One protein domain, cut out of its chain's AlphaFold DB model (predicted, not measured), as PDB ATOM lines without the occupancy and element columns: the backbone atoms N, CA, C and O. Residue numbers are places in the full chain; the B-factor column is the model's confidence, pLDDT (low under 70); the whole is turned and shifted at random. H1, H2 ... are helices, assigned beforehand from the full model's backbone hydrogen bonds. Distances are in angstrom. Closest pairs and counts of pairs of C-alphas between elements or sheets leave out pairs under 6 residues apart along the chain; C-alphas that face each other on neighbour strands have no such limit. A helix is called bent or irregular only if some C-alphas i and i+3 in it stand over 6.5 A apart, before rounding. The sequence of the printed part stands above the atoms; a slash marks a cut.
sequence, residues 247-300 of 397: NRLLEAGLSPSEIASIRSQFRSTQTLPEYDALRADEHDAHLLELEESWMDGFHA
ATOM      1  N   ASN A 247      64.714 -28.088  86.955       85.62
ATOM      2  CA  ASN A 247      64.903 -28.076  88.405       85.62
ATOM      3  C   ASN A 247      66.280 -27.501  88.797       85.62
ATOM      4  O   ASN A 247      66.414 -26.967  89.895       85.62
ATOM      5  N   ARG A 248      67.262 -27.476  87.877       85.38
ATOM      6  CA  ARG A 248      68.551 -26.771  88.059       85.38
ATOM      7  C   ARG A 248      68.374 -25.272  88.320       85.38
ATOM      8  O   ARG A 248      69.177 -24.663  89.020       85.38
ATOM      9  N   LEU A 249      67.296 -24.676  87.810       85.44
ATOM     10  CA  LEU A 249      66.985 -23.259  88.010       85.44
ATOM     11  C   LEU A 249      66.613 -22.922  89.465       85.44
ATOM     12  O   LEU A 249      66.672 -21.755  89.848       85.44
ATOM     13  N   LEU A 250      66.303 -23.928  90.296       85.81
ATOM     14  CA  LEU A 250      66.135 -23.735  91.739       85.81
ATOM     15  C   LEU A 250      67.436 -23.247  92.391       85.81
ATOM     16  O   LEU A 250      67.393 -22.401  93.281       85.81
ATOM     17  N   GLU A 251      68.594 -23.737  91.934       81.31
ATOM     18  CA  GLU A 251      69.902 -23.288  92.432       81.31
ATOM     19  C   GLU A 251      70.216 -21.850  92.000       81.31
ATOM     20  O   GLU A 251      70.902 -21.121  92.716       81.31
ATOM     21  N   ALA A 252      69.658 -21.416  90.865       81.31
ATOM     22  CA  ALA A 252      69.747 -20.043  90.372       81.31
ATOM     23  C   ALA A 252      68.780 -19.073  91.086       81.31
ATOM     24  O   ALA A 252      68.775 -17.880  90.783       81.31
ATOM     25  N   GLY A 253      67.983 -19.562  92.043       84.06
ATOM     26  CA  GLY A 253      67.080 -18.752  92.862       84.06
ATOM     27  C   GLY A 253      65.679 -18.555  92.283       84.06
ATOM     28  O   GLY A 253      64.921 -17.758  92.837       84.06
ATOM     29  N   LEU A 254      65.308 -19.267  91.210       88.31
ATOM     30  CA  LEU A 254      63.926 -19.268  90.722       88.31
ATOM     31  C   LEU A 254      63.016 -20.077  91.649       88.31
ATOM     32  O   LEU A 254      63.387 -21.126  92.180       88.31
ATOM     33  N   SER A 255      61.793 -19.591  91.830       92.19
ATOM     34  CA  SER A 255      60.777 -20.264  92.630       92.19
ATOM     35  C   SER A 255      60.203 -21.491  91.901       92.19
ATOM     36  O   SER A 255      60.105 -21.503  90.668       92.19
ATOM     37  N   PRO A 256      59.723 -22.517  92.632       88.62
ATOM     38  CA  PRO A 256      59.082 -23.686  92.021       88.62
ATOM     39  C   PRO A 256      57.885 -23.334  91.123       88.62
ATOM     40  O   PRO A 256      57.628 -24.011  90.129       88.62
ATOM     41  N   SER A 257      57.159 -22.259  91.447       89.88
ATOM     42  CA  SER A 257      56.050 -21.745  90.637       89.88
ATOM     43  C   SER A 257      56.502 -21.167  89.297       89.88
ATOM     44  O   SER A 257      55.834 -21.378  88.287       89.88
ATOM     45  N   GLU A 258      57.634 -20.464  89.264       91.38
ATOM     46  CA  GLU A 258      58.193 -19.925  88.019       91.38
ATOM     47  C   GLU A 258      58.689 -21.056  87.125       91.38
ATOM     48  O   GLU A 258      58.401 -21.074  85.931       91.38
ATOM     49  N   ILE A 259      59.335 -22.061  87.715       89.69
ATOM     50  CA  ILE A 259      59.786 -23.257  87.000       89.69
ATOM     51  C   ILE A 259      58.608 -24.017  86.386       89.69
ATOM     52  O   ILE A 259      58.684 -24.441  85.234       89.69
ATOM     53  N   ALA A 260      57.485 -24.142  87.101       87.88
ATOM     54  CA  ALA A 260      56.272 -24.742  86.547       87.88
ATOM     55  C   ALA A 260      55.724 -23.953  85.342       87.88
ATOM     56  O   ALA A 260      55.229 -24.555  84.387       87.88
ATOM     57  N   SER A 261      55.850 -22.621  85.358       90.69
ATOM     58  CA  SER A 261      55.477 -21.764  84.228       90.69
ATOM     59  C   SER A 261      56.432 -21.910  83.039       90.69
ATOM     60  O   SER A 261      55.983 -21.937  81.897       90.69
ATOM     61  N   ILE A 262      57.738 -22.034  83.280       88.62
ATOM     62  CA  ILE A 262      58.734 -22.268  82.222       88.62
ATOM     63  C   ILE A 262      58.487 -23.632  81.573       88.62
ATOM     64  O   ILE A 262      58.420 -23.742  80.352       88.62
ATOM     65  N   ARG A 263      58.244 -24.664  82.388       89.12
ATOM     66  CA  ARG A 263      57.935 -26.014  81.915       89.12
ATOM     67  C   ARG A 263      56.659 -26.056  81.069       89.12
ATOM     68  O   ARG A 263      56.614 -26.771  80.071       89.12
ATOM     69  N   SER A 264      55.625 -25.293  81.431       86.06
ATOM     70  CA  SER A 264      54.388 -25.235  80.640       86.06
ATOM     71  C   SER A 264      54.579 -24.510  79.304       86.06
ATOM     72  O   SER A 264      54.044 -24.964  78.293       86.06
ATOM     73  N   GLN A 265      55.389 -23.447  79.270       87.25
ATOM     74  CA  GLN A 265      55.755 -22.742  78.037       87.25
ATOM     75  C   GLN A 265      56.639 -23.598  77.116       87.25
ATOM     76  O   GLN A 265      56.480 -23.594  75.898       87.25
ATOM     77  N   PHE A 266      57.557 -24.370  77.690       88.25
ATOM     78  CA  PHE A 266      58.373 -25.320  76.941       88.25
ATOM     79  C   PHE A 266      57.503 -26.399  76.282       88.25
ATOM     80  O   PHE A 266      57.559 -26.625  75.078       88.25
ATOM     81  N   ARG A 267      56.588 -26.997  77.050       85.25
ATOM     82  CA  ARG A 267      55.662 -28.016  76.533       85.25
ATOM     83  C   ARG A 267      54.697 -27.484  75.476       85.25
ATOM     84  O   ARG A 267      54.263 -28.254  74.632       85.25
ATOM     85  N   SER A 268      54.343 -26.197  75.518       81.81
ATOM     86  CA  SER A 268      53.463 -25.597  74.507       81.81
ATOM     87  C   SER A 268      54.179 -25.264  73.199       81.81
ATOM     88  O   SER A 268      53.526 -25.167  72.161       81.81
ATOM     89  N   THR A 269      55.500 -25.091  73.237       78.69
ATOM     90  CA  THR A 269      56.324 -24.819  72.050       78.69
ATOM     91  C   THR A 269      56.819 -26.100  71.387       78.69
ATOM     92  O   THR A 269      56.979 -26.124  70.168       78.69
ATOM     93  N   GLN A 270      56.977 -27.181  72.154       77.62
ATOM     94  CA  GLN A 270      57.428 -28.461  71.628       77.62
ATOM     95  C   GLN A 270      56.293 -29.249  70.960       77.62
ATOM     96  O   GLN A 270      55.311 -29.635  71.593       77.62
ATOM     97  N   THR A 271      56.440 -29.548  69.668       66.88
ATOM     98  CA  THR A 271      55.521 -30.433  68.938       66.88
ATOM     99  C   THR A 271      55.844 -31.889  69.264       66.88
ATOM    100  O   THR A 271      56.727 -32.492  68.654       66.88
ATOM    101  N   LEU A 272      55.155 -32.451  70.254       66.31
ATOM    102  CA  LEU A 272      55.358 -33.834  70.686       66.31
ATOM    103  C   LEU A 272      54.464 -34.810  69.894       66.31
ATOM    104  O   LEU A 272      53.327 -34.461  69.567       66.31
ATOM    105  N   PRO A 273      54.949 -36.030  69.594       61.91
ATOM    106  CA  PRO A 273      54.131 -37.091  69.009       61.91
ATOM    107  C   PRO A 273      53.037 -37.587  69.972       61.91
ATOM    108  O   PRO A 273      53.117 -37.388  71.185       61.91
ATOM    109  N   GLU A 274      52.001 -38.208  69.401       59.91
ATOM    110  CA  GLU A 274      50.766 -38.631  70.076       59.91
ATOM    111  C   GLU A 274      51.031 -39.478  71.336       59.91
ATOM    112  O   GLU A 274      51.811 -40.429  71.323       59.91
ATOM    113  N   TYR A 275      50.385 -39.089  72.439       66.31
ATOM    114  CA  TYR A 275      50.550 -39.676  73.770       66.31
ATOM    115  C   TYR A 275      49.912 -41.071  73.851       66.31
ATOM    116  O   TYR A 275      48.695 -41.204  73.718       66.31
ATOM    117  N   ASP A 276      50.715 -42.098  74.141       65.50
ATOM    118  CA  ASP A 276      50.237 -43.441  74.485       65.50
ATOM    119  C   ASP A 276      50.341 -43.655  76.003       65.50
ATOM    120  O   ASP A 276      51.430 -43.633  76.581       65.50
ATOM    121  N   ALA A 277      49.202 -43.883  76.661       66.56
ATOM    122  CA  ALA A 277      49.119 -44.072  78.110       66.56
ATOM    123  C   ALA A 277      49.902 -45.301  78.612       66.56
ATOM    124  O   ALA A 277      50.225 -45.373  79.795       66.56
ATOM    125  N   LEU A 278      50.231 -46.254  77.729       60.62
ATOM    126  CA  LEU A 278      51.063 -47.417  78.054       60.62
ATOM    127  C   LEU A 278      52.560 -47.077  78.180       60.62
ATOM    128  O   LEU A 278      53.316 -47.888  78.710       60.62
ATOM    129  N   ARG A 279      52.987 -45.890  77.725       67.44
ATOM    130  CA  ARG A 279      54.380 -45.407  77.741       67.44
ATOM    131  C   ARG A 279      54.554 -44.096  78.511       67.44
ATOM    132  O   ARG A 279      55.466 -43.329  78.217       67.44
ATOM    133  N   ALA A 280      53.693 -43.825  79.492       69.44
ATOM    134  CA  ALA A 280      53.718 -42.570  80.246       69.44
ATOM    135  C   ALA A 280      55.088 -42.296  80.902       69.44
ATOM    136  O   ALA A 280      55.614 -41.195  80.770       69.44
ATOM    137  N   ASP A 281      55.711 -43.319  81.498       69.94
ATOM    138  CA  ASP A 281      57.029 -43.189  82.138       69.94
ATOM    139  C   ASP A 281      58.152 -42.903  81.122       69.94
ATOM    140  O   ASP A 281      59.033 -42.080  81.374       69.94
ATOM    141  N   GLU A 282      58.114 -43.540  79.944       74.44
ATOM    142  CA  GLU A 282      59.075 -43.283  78.857       74.44
ATOM    143  C   GLU A 282      58.879 -41.878  78.266       74.44
ATOM    144  O   GLU A 282      59.847 -41.195  77.928       74.44
ATOM    145  N   HIS A 283      57.627 -41.423  78.175       77.00
ATOM    146  CA  HIS A 283      57.281 -40.088  77.703       77.00
ATOM    147  C   HIS A 283      57.775 -39.001  78.668       77.00
ATOM    148  O   HIS A 283      58.384 -38.028  78.229       77.00
ATOM    149  N   ASP A 284      57.582 -39.185  79.976       75.88
ATOM    150  CA  ASP A 284      58.083 -38.260  80.994       75.88
ATOM    151  C   ASP A 284      59.620 -38.218  81.019       75.88
ATOM    152  O   ASP A 284      60.205 -37.136  81.123       75.88
ATOM    153  N   ALA A 285      60.285 -39.364  80.846       76.75
ATOM    154  CA  ALA A 285      61.741 -39.424  80.716       76.75
ATOM    155  C   ALA A 285      62.246 -38.661  79.478       76.75
ATOM    156  O   ALA A 285      63.203 -37.892  79.578       76.75
ATOM    157  N   HIS A 286      61.574 -38.815  78.335       80.88
ATOM    158  CA  HIS A 286      61.907 -38.101  77.101       80.88
ATOM    159  C   HIS A 286      61.686 -36.585  77.224       80.88
ATOM    160  O   HIS A 286      62.495 -35.791  76.745       80.88
ATOM    161  N   LEU A 287      60.629 -36.149  77.917       80.94
ATOM    162  CA  LEU A 287      60.414 -34.726  78.197       80.94
ATOM    163  C   LEU A 287      61.525 -34.133  79.059       80.94
ATOM    164  O   LEU A 287      61.954 -33.014  78.795       80.94
ATOM    165  N   LEU A 288      62.013 -34.874  80.055       81.81
ATOM    166  CA  LEU A 288      63.138 -34.433  80.881       81.81
ATOM    167  C   LEU A 288      64.429 -34.296  80.069       81.81
ATOM    168  O   LEU A 288      65.193 -33.369  80.312       81.81
ATOM    169  N   GLU A 289      64.664 -35.179  79.100       83.12
ATOM    170  CA  GLU A 289      65.823 -35.091  78.207       83.12
ATOM    171  C   GLU A 289      65.748 -33.859  77.292       83.12
ATOM    172  O   GLU A 289      66.740 -33.150  77.127       83.12
ATOM    173  N   LEU A 290      64.557 -33.539  76.779       84.19
ATOM    174  CA  LEU A 290      64.318 -32.306  76.026       84.19
ATOM    175  C   LEU A 290      64.492 -31.048  76.898       84.19
ATOM    176  O   LEU A 290      65.019 -30.039  76.433       84.19
ATOM    177  N   GLU A 291      64.084 -31.093  78.172       88.56
ATOM    178  CA  GLU A 291      64.374 -30.012  79.126       88.56
ATOM    179  C   GLU A 291      65.894 -29.857  79.353       88.56
ATOM    180  O   GLU A 291      66.381 -28.735  79.502       88.56
ATOM    181  N   GLU A 292      66.658 -30.957  79.381       86.00
ATOM    182  CA  GLU A 292      68.121 -30.930  79.535       86.00
ATOM    183  C   GLU A 292      68.832 -30.345  78.313       86.00
ATOM    184  O   GLU A 292      69.690 -29.480  78.483       86.00
ATOM    185  N   SER A 293      68.455 -30.747  77.096       82.75
ATOM    186  CA  SER A 293      69.064 -30.211  75.873       82.75
ATOM    187  C   SER A 293      68.789 -28.714  75.702       82.75
ATOM    188  O   SER A 293      69.693 -27.955  75.345       82.75
ATOM    189  N   TRP A 294      67.573 -28.268  76.031       83.38
ATOM    190  CA  TRP A 294      67.208 -26.853  76.004       83.38
ATOM    191  C   TRP A 294      68.016 -26.033  77.020       83.38
ATOM    192  O   TRP A 294      68.500 -24.947  76.702       83.38
ATOM    193  N   MET A 295      68.220 -26.563  78.232       80.88
ATOM    194  CA  MET A 295      69.043 -25.927  79.272       80.88
ATOM    195  C   MET A 295      70.530 -25.868  78.895       80.88
ATOM    196  O   MET A 295      71.189 -24.852  79.129       80.88
ATOM    197  N   ASP A 296      71.062 -26.930  78.291       79.06
ATOM    198  CA  ASP A 296      72.463 -26.997  77.868       79.06
ATOM    199  C   ASP A 296      72.762 -26.020  76.710       79.06
ATOM    200  O   ASP A 296      73.879 -25.501  76.612       79.06
ATOM    201  N   GLY A 297      71.752 -25.668  75.901       71.81
ATOM    202  CA  GLY A 297      71.841 -24.640  74.856       71.81
ATOM    203  C   GLY A 297      72.215 -23.239  75.365       71.81
ATOM    204  O   GLY A 297      72.871 -22.485  74.647       71.81
ATOM    205  N   PHE A 298      71.887 -22.893  76.617       65.75
ATOM    206  CA  PHE A 298      72.242 -21.596  77.221       65.75
ATOM    207  C   PHE A 298      73.686 -21.526  77.739       65.75
ATOM    208  O   PHE A 298      74.239 -20.434  77.873       65.75
ATOM    209  N   HIS A 299      74.302 -22.671  78.052       56.06
ATOM    210  CA  HIS A 299      75.644 -22.741  78.643       56.06
ATOM    211  C   HIS A 299      76.773 -22.862  77.605       56.06
ATOM    212  O   HIS A 299      77.952 -22.840  77.975       56.06
ATOM    213  N   ALA A 300      76.446 -22.953  76.314       50.38
ATOM    214  CA  ALA A 300      77.432 -22.853  75.247       50.38
ATOM    215  C   ALA A 300      77.990 -21.410  75.178       50.38
ATOM    216  O   ALA A 300      77.212 -20.462  75.048       50.38
TER     217      ALA A 300
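This is residues 247 to 300 of the 397 residues of an uncharacterized protein of Kalmanozyma brasiliensis (strain GHG001) (UniProt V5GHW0). A long, kinked helix, H3, and a shorter one, H2, stand at about right angles and come close at one place, with a single-turn helix, H1, packed on the beginning of H2. Residues 276 to 282, of which 277 to 282 belong to H3, stick out free. The printed part has 54 residues with three named helices, H1, H2 and H3 along the chain, and no named strand; the class is all helix. The whole is only just loose, close to compact, with a radius of gyration of the C-alphas of 12.4 A and spans of 36 by 26 by 18 A.

Find C-alpha 247 at (64.903, -28.076, 88.405), where H1 begins; it covers residues 247 to 250 and measures 5.6 A. After a tight link, H2 covers residues 256 to 269 and runs 20.2 A, from C-alpha 256 at (59.082, -23.686, 92.021). A short link leads to H3, residues 277 to 299, 34.0 A long, which ends at C-alpha 299 at (75.644, -22.741, 78.643). H3 is irregular, with C-alphas 278 and 281 8.4 A apart, and has a kink of 31 degrees near residue 284.

Look first at Leu 250 and Pro 256: their C-alphas, 7.1 A apart, are the closest of H1 and H2, which touch, H2 with residues 256 to 259 alone. H2 and H3 are close but not clearly touching; their closest C-alphas, of Phe 266 and Glu 291, are 7.9 A apart. Their lines are about perpendicular, at 79 degrees. H1 and H3 are near each other, with 5 pairs of C-alphas within 10 A. Every O i to N i+4 pair is within hydrogen-bond range in H2 and 15 of 19 are in H3, while H1 is too short for such a pair.

The C-alphas of Leu 278 and Ala 300, the two farthest apart, are 36.1 A from each other. The printed part has no cut, and no link is long. Mean pLDDT of the printed part is 78.7; look for values under 70 at residues 271 to 281 and 298 to 300.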